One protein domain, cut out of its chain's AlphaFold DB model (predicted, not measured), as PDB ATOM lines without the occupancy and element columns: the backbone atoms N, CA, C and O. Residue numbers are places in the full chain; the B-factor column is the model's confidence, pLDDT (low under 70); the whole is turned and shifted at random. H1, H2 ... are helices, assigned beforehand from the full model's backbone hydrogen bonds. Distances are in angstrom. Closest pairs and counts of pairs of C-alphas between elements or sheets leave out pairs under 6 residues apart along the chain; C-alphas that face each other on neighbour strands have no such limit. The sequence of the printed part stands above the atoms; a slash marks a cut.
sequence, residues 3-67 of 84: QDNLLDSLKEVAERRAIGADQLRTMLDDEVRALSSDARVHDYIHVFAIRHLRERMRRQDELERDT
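Overview. This is residues 3 to 67 of the 84 residues of the protein "DUF3562 domain-containing protein" of Burkholderia sp. Bp9017 (UniProt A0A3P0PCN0). Three helices follow one another as an open, three-sided frame with an empty middle. H2 and the longer H3 meet near their ends in a corner, like a wide V, and H1 turns inward from the other end of H2. The 65 printed residues hold three named helices, in the order H1, H2, H3, and no named strand: all helix. The whole is extended, with a radius of gyration of the C-alphas of 17.1 A, and flat, spanning 50 by 30 by 13 A.

Along the chain. H1, residues 3 to 16, starts with C-alpha 3 at (-21.198, 38.685, -15.352) and is 20.6 A long. H2, residues 21 to 38, is 26.9 A long. H3, residues 41 to 67, is 39.0 A long and ends with C-alpha 67 at (-43.164, 34.932, -33.575).

Arrangement. H1 and H2 are close but not clearly touching, the closest C-alphas being those of Ala 14 and Leu 24, 6.9 A apart, at a steep tilt of 62 degrees, opposite ways. H2 and H3 are close but not clearly touching, Leu 35 and Val 41 having the closest C-alphas, 7.8 A apart; they stand about perpendicular, at 76 degrees. H1 and H3 are apart. Every O i to N i+4 pair is within hydrogen-bond range in H1 and H3, and 13 of 14 in H2.

Size, cuts and confidence. The C-alphas of Ala 18 and Thr 67 are the two farthest apart, 50.6 A. The printed part has no cut, and both links are tight. Residues 3 to 9 of H1 and 45 to 67 of H3 stand free. pLDDT is under 70 at residues 3 to 4, 38 to 39 and 66 to 67.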
ATOM      1  N   GLN A   3     -22.439  39.072 -16.034       53.06
ATOM      2  CA  GLN A   3     -21.198  38.685 -15.352       53.06
ATOM      3  C   GLN A   3     -20.226  39.860 -15.237       53.06
ATOM      4  O   GLN A   3     -19.650  40.040 -14.167       53.06
ATOM      5  N   ASP A   4     -20.128  40.694 -16.277       58.34
ATOM      6  CA  ASP A   4     -19.267  41.884 -16.277       58.34
ATOM      7  C   ASP A   4     -19.587  42.810 -15.091       58.34
ATOM      8  O   ASP A   4     -18.695  43.224 -14.362       58.34
ATOM      9  N   ASN A   5     -20.875  42.974 -14.769       71.94
ATOM     10  CA  ASN A   5     -21.313  43.826 -13.659       71.94
ATOM     11  C   ASN A   5     -20.862  43.322 -12.267       71.94
ATOM     12  O   ASN A   5     -20.620  44.116 -11.362       71.94
ATOM     13  N   LEU A   6     -20.727  42.006 -12.066       81.31
ATOM     14  CA  LEU A   6     -20.320  41.439 -10.771       81.31
ATOM     15  C   LEU A   6     -18.823  41.619 -10.512       81.31
ATOM     16  O   LEU A   6     -18.433  41.975  -9.401       81.31
ATOM     17  N   LEU A   7     -17.997  41.389 -11.535       83.31
ATOM     18  CA  LEU A   7     -16.558  41.605 -11.429       83.31
ATOM     19  C   LEU A   7     -16.242  43.096 -11.279       83.31
ATOM     20  O   LEU A   7     -15.380  43.455 -10.481       83.31
ATOM     21  N   ASP A   8     -16.960  43.959 -11.993       85.75
ATOM     22  CA  ASP A   8     -16.770  45.404 -11.891       85.75
ATOM     23  C   ASP A   8     -17.236  45.944 -10.531       85.75
ATOM     24  O   ASP A   8     -16.501  46.698  -9.896       85.75
ATOM     25  N   SER A   9     -18.350  45.438  -9.987       87.62
ATOM     26  CA  SER A   9     -18.758  45.732  -8.602       87.62
ATOM     27  C   SER A   9     -17.693  45.314  -7.577       87.62
ATOM     28  O   SER A   9     -17.450  46.020  -6.599       87.62
ATOM     29  N   LEU A  10     -17.036  44.166  -7.785       90.38
ATOM     30  CA  LEU A  10     -15.963  43.704  -6.903       90.38
ATOM     31  C   LEU A  10     -14.713  44.590  -7.010       90.38
ATOM     32  O   LEU A  10     -14.118  44.925  -5.984       90.38
ATOM     33  N   LYS A  11     -14.336  45.005  -8.227       90.81
ATOM     34  CA  LYS A  11     -13.226  45.943  -8.457       90.81
ATOM     35  C   LYS A  11     -13.476  47.286  -7.776       90.81
ATOM     36  O   LYS A  11     -12.589  47.767  -7.084       90.81
ATOM     37  N   GLU A  12     -14.682  47.845  -7.876       92.56
ATOM     38  CA  GLU A  12     -15.021  49.097  -7.187       92.56
ATOM     39  C   GLU A  12     -14.846  48.990  -5.664       92.56
ATOM     40  O   GLU A  12     -14.355  49.911  -5.007       92.56
ATOM     41  N   VAL A  13     -15.239  47.859  -5.072       93.19
ATOM     42  CA  VAL A  13     -15.046  47.615  -3.635       93.19
ATOM     43  C   VAL A  13     -13.563  47.480  -3.294       93.19
ATOM     44  O   VAL A  13     -13.133  47.983  -2.254       93.19
ATOM     45  N   ALA A  14     -12.782  46.827  -4.153       93.06
ATOM     46  CA  ALA A  14     -11.341  46.684  -3.981       93.06
ATOM     47  C   ALA A  14     -10.624  48.040  -4.043       93.06
ATOM     48  O   ALA A  14      -9.827  48.345  -3.156       93.06
ATOM     49  N   GLU A  15     -10.981  48.899  -5.001       92.88
ATOM     50  CA  GLU A  15     -10.441  50.257  -5.131       92.88
ATOM     51  C   GLU A  15     -10.714  51.101  -3.882       92.88
ATOM     52  O   GLU A  15      -9.797  51.708  -3.328       92.88
ATOM     53  N   ARG A  16     -11.948  51.067  -3.356       94.50
ATOM     54  CA  ARG A  16     -12.313  51.767  -2.106       94.50
ATOM     55  C   ARG A  16     -11.518  51.288  -0.892       94.50
ATOM     56  O   ARG A  16     -11.406  52.017   0.091       94.50
ATOM     57  N   ARG A  17     -10.997  50.062  -0.938       92.94
ATOM     58  CA  ARG A  17     -10.185  49.448   0.121       92.94
ATOM     59  C   ARG A  17      -8.682  49.515  -0.165       92.94
ATOM     60  O   ARG A  17      -7.919  48.944   0.606       92.94
ATOM     61  N   ALA A  18      -8.269  50.197  -1.238       94.50
ATOM     62  CA  ALA A  18      -6.888  50.244  -1.716       94.50
ATOM     63  C   ALA A  18      -6.267  48.846  -1.929       94.50
ATOM     64  O   ALA A  18      -5.071  48.644  -1.724       94.50
ATOM     65  N   ILE A  19      -7.087  47.874  -2.338       94.75
ATOM     66  CA  ILE A  19      -6.650  46.520  -2.678       94.75
ATOM     67  C   ILE A  19      -6.190  46.529  -4.137       94.75
ATOM     68  O   ILE A  19      -6.959  46.856  -5.041       94.75
ATOM     69  N   GLY A  20      -4.926  46.168  -4.368       93.50
ATOM     70  CA  GLY A  20      -4.356  46.073  -5.714       93.50
ATOM     71  C   GLY A  20      -4.929  44.900  -6.517       93.50
ATOM     72  O   GLY A  20      -5.418  43.926  -5.950       93.50
ATOM     73  N   ALA A  21      -4.830  44.959  -7.847       90.25
ATOM     74  CA  ALA A  21      -5.397  43.940  -8.737       90.25
ATOM     75  C   ALA A  21      -4.840  42.527  -8.482       90.25
ATOM     76  O   ALA A  21      -5.604  41.564  -8.433       90.25
ATOM     77  N   ASP A  22      -3.529  42.404  -8.262       91.56
ATOM     78  CA  ASP A  22      -2.895  41.116  -7.954       91.56
ATOM     79  C   ASP A  22      -3.345  40.573  -6.596       91.56
ATOM     80  O   ASP A  22      -3.623  39.385  -6.453       91.56
ATOM     81  N   GLN A  23      -3.494  41.455  -5.604       94.06
ATOM     82  CA  GLN A  23      -4.003  41.082  -4.288       94.06
ATOM     83  C   GLN A  23      -5.464  40.625  -4.368       94.06
ATOM     84  O   GLN A  23      -5.815  39.605  -3.783       94.06
ATOM     85  N   LEU A  24      -6.301  41.335  -5.130       94.50
ATOM     86  CA  LEU A  24      -7.693  40.956  -5.363       94.50
ATOM     87  C   LEU A  24      -7.799  39.587  -6.042       94.50
ATOM     88  O   LEU A  24      -8.663  38.789  -5.686       94.50
ATOM     89  N   ARG A  25      -6.914  39.304  -7.003       91.75
ATOM     90  CA  ARG A  25      -6.868  38.012  -7.689       91.75
ATOM     91  C   ARG A  25      -6.531  36.875  -6.726       91.75
ATOM     92  O   ARG A  25      -7.256  35.889  -6.703       91.75
ATOM     93  N   THR A  26      -5.510  37.051  -5.891       95.25
ATOM     94  CA  THR A  26      -5.150  36.068  -4.859       95.25
ATOM     95  C   THR A  26      -6.302  35.830  -3.884       95.25
ATOM     96  O   THR A  26      -6.636  34.685  -3.607       95.25
ATOM     97  N   MET A  27      -6.969  36.894  -3.421       94.00
ATOM     98  CA  MET A  27      -8.131  36.768  -2.534       94.00
ATOM     99  C   MET A  27      -9.277  35.982  -3.183       94.00
ATOM    100  O   MET A  27      -9.938  35.196  -2.513       94.00
ATOM    101  N   LEU A  28      -9.516  36.186  -4.481       92.31
ATOM    102  CA  LEU A  28     -10.538  35.445  -5.214       92.31
ATOM    103  C   LEU A  28     -10.169  33.961  -5.351       92.31
ATOM    104  O   LEU A  28     -11.026  33.102  -5.148       92.31
ATOM    105  N   ASP A  29      -8.911  33.663  -5.672       89.94
ATOM    106  CA  ASP A  29      -8.419  32.289  -5.801       89.94
ATOM    107  C   ASP A  29      -8.491  31.541  -4.457       89.94
ATOM    108  O   ASP A  29      -8.917  30.381  -4.413       89.94
ATOM    109  N   ASP A  30      -8.154  32.214  -3.353       92.06
ATOM    110  CA  ASP A  30      -8.276  31.675  -1.995       92.06
ATOM    111  C   ASP A  30      -9.738  31.382  -1.628       92.06
ATOM    112  O   ASP A  30     -10.039  30.307  -1.105       92.06
ATOM    113  N   GLU A  31     -10.661  32.289  -1.959       90.00
ATOM    114  CA  GLU A  31     -12.094  32.110  -1.709       90.00
ATOM    115  C   GLU A  31     -12.659  30.923  -2.508       90.00
ATOM    116  O   GLU A  31     -13.356  30.065  -1.963       90.00
ATOM    117  N   VAL A  32     -12.306  30.808  -3.794       85.56
ATOM    118  CA  VAL A  32     -12.697  29.664  -4.636       85.56
ATOM    119  C   VAL A  32     -12.170  28.361  -4.045       85.56
ATOM    120  O   VAL A  32     -12.905  27.371  -3.962       85.56
ATOM    121  N   ARG A  33     -10.907  28.352  -3.609       85.50
ATOM    122  CA  ARG A  33     -10.288  27.178  -2.999       85.50
ATOM    123  C   ARG A  33     -11.001  26.778  -1.709       85.50
ATOM    124  O   ARG A  33     -11.303  25.596  -1.553       85.50
ATOM    125  N   ALA A  34     -11.317  27.731  -0.833       85.19
ATOM    126  CA  ALA A  34     -12.049  27.486   0.408       85.19
ATOM    127  C   ALA A  34     -13.432  26.871   0.136       85.19
ATOM    128  O   ALA A  34     -13.758  25.816   0.680       85.19
ATOM    129  N   LEU A  35     -14.199  27.461  -0.785       80.12
ATOM    130  CA  LEU A  35     -15.530  26.970  -1.155       80.12
ATOM    131  C   LEU A  35     -15.488  25.577  -1.802       80.12
ATOM    132  O   LEU A  35     -16.383  24.763  -1.587       80.12
ATOM    133  N   SER A  36     -14.440  25.280  -2.571       76.25
ATOM    134  CA  SER A  36     -14.257  23.967  -3.203       76.25
ATOM    135  C   SER A  36     -13.827  22.857  -2.237       76.25
ATOM    136  O   SER A  36     -13.947  21.681  -2.578       76.25
ATOM    137  N   SER A  37     -13.303  23.217  -1.060       72.00
ATOM    138  CA  SER A  37     -12.722  22.263  -0.112       72.00
ATOM    139  C   SER A  37     -13.779  21.534   0.721       72.00
ATOM    140  O   SER A  37     -13.588  20.360   1.028       72.00
ATOM    141  N   ASP A  38     -14.881  22.206   1.068       66.56
ATOM    142  CA  ASP A  38     -15.908  21.674   1.983       66.56
ATOM    143  C   ASP A  38     -17.196  21.220   1.281       66.56
ATOM    144  O   ASP A  38     -17.956  20.415   1.821       66.56
ATOM    145  N   ALA A  39     -17.444  21.686   0.057       62.94
ATOM    146  CA  ALA A  39     -18.615  21.315  -0.724       62.94
ATOM    147  C   ALA A  39     -18.201  20.878  -2.127       62.94
ATOM    148  O   ALA A  39     -17.300  21.440  -2.754       62.94
ATOM    149  N   ARG A  40     -18.869  19.837  -2.640       76.69
ATOM    150  CA  ARG A  40     -18.607  19.341  -3.990       76.69
ATOM    151  C   ARG A  40     -18.883  20.491  -4.945       76.69
ATOM    152  O   ARG A  40     -20.015  20.948  -5.034       76.69
ATOM    153  N   VAL A  41     -17.873  20.924  -5.697       76.31
ATOM    154  CA  VAL A  41     -17.981  22.012  -6.689       76.31
ATOM    155  C   VAL A  41     -19.224  21.862  -7.591       76.31
ATOM    156  O   VAL A  41     -19.836  22.844  -8.006       76.31
ATOM    157  N   HIS A  42     -19.637  20.612  -7.829       71.12
ATOM    158  CA  HIS A  42     -20.852  20.230  -8.542       71.12
ATOM    159  C   HIS A  42     -22.152  20.801  -7.953       71.12
ATOM    160  O   HIS A  42     -23.032  21.164  -8.730       71.12
ATOM    161  N   ASP A  43     -22.273  20.929  -6.633       78.38
ATOM    162  CA  ASP A  43     -23.477  21.442  -5.970       78.38
ATOM    163  C   ASP A  43     -23.654  22.943  -6.249       78.38
ATOM    164  O   ASP A  43     -24.751  23.400  -6.583       78.38
ATOM    165  N   TYR A  44     -22.557  23.706  -6.245       78.81
ATOM    166  CA  TYR A  44     -22.576  25.118  -6.633       78.81
ATOM    167  C   TYR A  44     -22.856  25.303  -8.126       78.81
ATOM    168  O   TYR A  44     -23.665  26.156  -8.504       78.81
ATOM    169  N   ILE A  45     -22.246  24.476  -8.987       82.44
ATOM    170  CA  ILE A  45     -22.520  24.489 -10.432       82.44
ATOM    171  C   ILE A  45     -24.004  24.215 -10.700       82.44
ATOM    172  O   ILE A  45     -24.584  24.844 -11.585       82.44
ATOM    173  N   HIS A  46     -24.645  23.342  -9.917       83.88
ATOM    174  CA  HIS A  46     -26.058  23.007 -10.077       83.88
ATOM    175  C   HIS A  46     -26.965  24.240  -9.935       83.88
ATOM    176  O   HIS A  46     -27.837  24.475 -10.775       83.88
ATOM    177  N   VAL A  47     -26.723  25.079  -8.924       86.25
ATOM    178  CA  VAL A  47     -27.490  26.316  -8.702       86.25
ATOM    179  C   VAL A  47     -27.313  27.288  -9.873       86.25
ATOM    180  O   VAL A  47     -28.292  27.846 -10.384       86.25
ATOM    181  N   PHE A  48     -26.077  27.459 -10.352       86.69
ATOM    182  CA  PHE A  48     -25.800  28.298 -11.520       86.69
ATOM    183  C   PHE A  48     -26.445  27.758 -12.800       86.69
ATOM    184  O   PHE A  48     -26.977  28.550 -13.585       86.69
ATOM    185  N   ALA A  49     -26.437  26.437 -12.994       87.69
ATOM    186  CA  ALA A  49     -27.037  25.770 -14.142       87.69
ATOM    187  C   ALA A  49     -28.560  25.952 -14.166       87.69
ATOM    188  O   ALA A  49     -29.103  26.331 -15.201       87.69
ATOM    189  N   ILE A  50     -29.243  25.781 -13.026       91.06
ATOM    190  CA  ILE A  50     -30.692  26.020 -12.909       91.06
ATOM    191  C   ILE A  50     -31.023  27.477 -13.247       91.06
ATOM    192  O   ILE A  50     -31.926  27.742 -14.045       91.06
ATOM    193  N   ARG A  51     -30.269  28.436 -12.688       92.38
ATOM    194  CA  ARG A  51     -30.470  29.865 -12.973       92.38
ATOM    195  C   ARG A  51     -30.296  30.174 -14.463       92.38
ATOM    196  O   ARG A  51     -31.136  30.865 -15.036       92.38
ATOM    197  N   HIS A  52     -29.238  29.655 -15.088       89.62
ATOM    198  CA  HIS A  52     -28.987  29.846 -16.520       89.62
ATOM    199  C   HIS A  52     -30.057  29.194 -17.391       89.62
ATOM    200  O   HIS A  52     -30.505  29.798 -18.365       89.62
ATOM    201  N   LEU A  53     -30.480  27.980 -17.041       93.06
ATOM    202  CA  LEU A  53     -31.499  27.252 -17.782       93.06
ATOM    203  C   LEU A  53     -32.834  27.997 -17.755       93.06
ATOM    204  O   LEU A  53     -33.428  28.198 -18.810       93.06
ATOM    205  N   ARG A  54     -33.258  28.483 -16.583       93.56
ATOM    206  CA  ARG A  54     -34.485  29.277 -16.437       93.56
ATOM    207  C   ARG A  54     -34.442  30.563 -17.262       93.56
ATOM    208  O   ARG A  54     -35.421  30.905 -17.913       93.56
ATOM    209  N   GLU A  55     -33.314  31.267 -17.254       92.31
ATOM    210  CA  GLU A  55     -33.136  32.480 -18.061       92.31
ATOM    211  C   GLU A  55     -33.184  32.180 -19.565       92.31
ATOM    212  O   GLU A  55     -33.740  32.954 -20.342       92.31
ATOM    213  N   ARG A  56     -32.607  31.050 -19.987       89.44
ATOM    214  CA  ARG A  56     -32.669  30.596 -21.377       89.44
ATOM    215  C   ARG A  56     -34.102  30.255 -21.788       89.44
ATOM    216  O   ARG A  56     -34.500  30.651 -22.875       89.44
ATOM    217  N   MET A  57     -34.861  29.587 -20.918       92.69
ATOM    218  CA  MET A  57     -36.281  29.298 -21.150       92.69
ATOM    219  C   MET A  57     -37.096  30.588 -21.277       92.69
ATOM    220  O   MET A  57     -37.805  30.739 -22.257       92.69
ATOM    221  N   ARG A  58     -36.908  31.573 -20.383       91.00
ATOM    222  CA  ARG A  58     -37.620  32.863 -20.484       91.00
ATOM    223  C   ARG A  58     -37.366  33.563 -21.822       91.00
ATOM    224  O   ARG A  58     -38.301  34.044 -22.449       91.00
ATOM    225  N   ARG A  59     -36.107  33.606 -22.267       88.12
ATOM    226  CA  ARG A  59     -35.747  34.202 -23.565       88.12
ATOM    227  C   ARG A  59     -36.350  33.445 -24.746       88.12
ATOM    228  O   ARG A  59     -36.675  34.065 -25.751       88.12
ATOM    229  N   GLN A  60     -36.476  32.126 -24.633       86.06
ATOM    230  CA  GLN A  60     -37.147  31.318 -25.644       86.06
ATOM    231  C   GLN A  60     -38.653  31.619 -25.675       86.06
ATOM    232  O   GLN A  60     -39.175  31.889 -26.750       86.06
ATOM    233  N   ASP A  61     -39.314  31.684 -24.515       84.62
ATOM    234  CA  ASP A  61     -40.735  32.039 -24.406       84.62
ATOM    235  C   ASP A  61     -41.026  33.441 -24.980       84.62
ATOM    236  O   ASP A  61     -42.049  33.656 -25.630       84.62
ATOM    237  N   GLU A  62     -40.131  34.411 -24.752       83.12
ATOM    238  CA  GLU A  62     -40.205  35.757 -25.344       83.12
ATOM    239  C   GLU A  62     -40.132  35.690 -26.885       83.12
ATOM    240  O   GLU A  62     -40.990  36.251 -27.566       83.12
ATOM    241  N   LEU A  63     -39.184  34.925 -27.439       77.44
ATOM    242  CA  LEU A  63     -39.047  34.720 -28.890       77.44
ATOM    243  C   LEU A  63     -40.273  34.026 -29.515       77.44
ATOM    244  O   LEU A  63     -40.705  34.368 -30.620       77.44
ATOM    245  N   GLU A  64     -40.829  33.030 -28.825       75.38
ATOM    246  CA  GLU A  64     -42.010  32.276 -29.265       75.38
ATOM    247  C   GLU A  64     -43.276  33.146 -29.252       75.38
ATOM    248  O   GLU A  64     -44.128  33.042 -30.142       75.38
ATOM    249  N   ARG A  65     -43.393  34.066 -28.286       73.12
ATOM    250  CA  ARG A  65     -44.472  35.063 -28.264       73.12
ATOM    251  C   ARG A  65     -44.355  36.067 -29.402       73.12
ATOM    252  O   ARG A  65     -45.363  36.327 -30.054       73.12
ATOM    253  N   ASP A  66     -43.162  36.589 -29.672       67.12
ATOM    254  CA  ASP A  66     -42.951  37.557 -30.756       67.12
ATOM    255  C   ASP A  66     -43.225  36.940 -32.138       67.12
ATOM    256  O   ASP A  66     -43.840  37.568 -33.003       67.12
ATOM    257  N   THR A  67     -42.849  35.674 -32.340       64.75
ATOM    258  CA  THR A  67     -43.164  34.932 -33.575       64.75
ATOM    259  C   THR A  67     -44.653  34.597 -33.704       64.75
ATOM    260  O   THR A  67     -45.220  34.725 -34.792       64.75
TER     261      THR A  67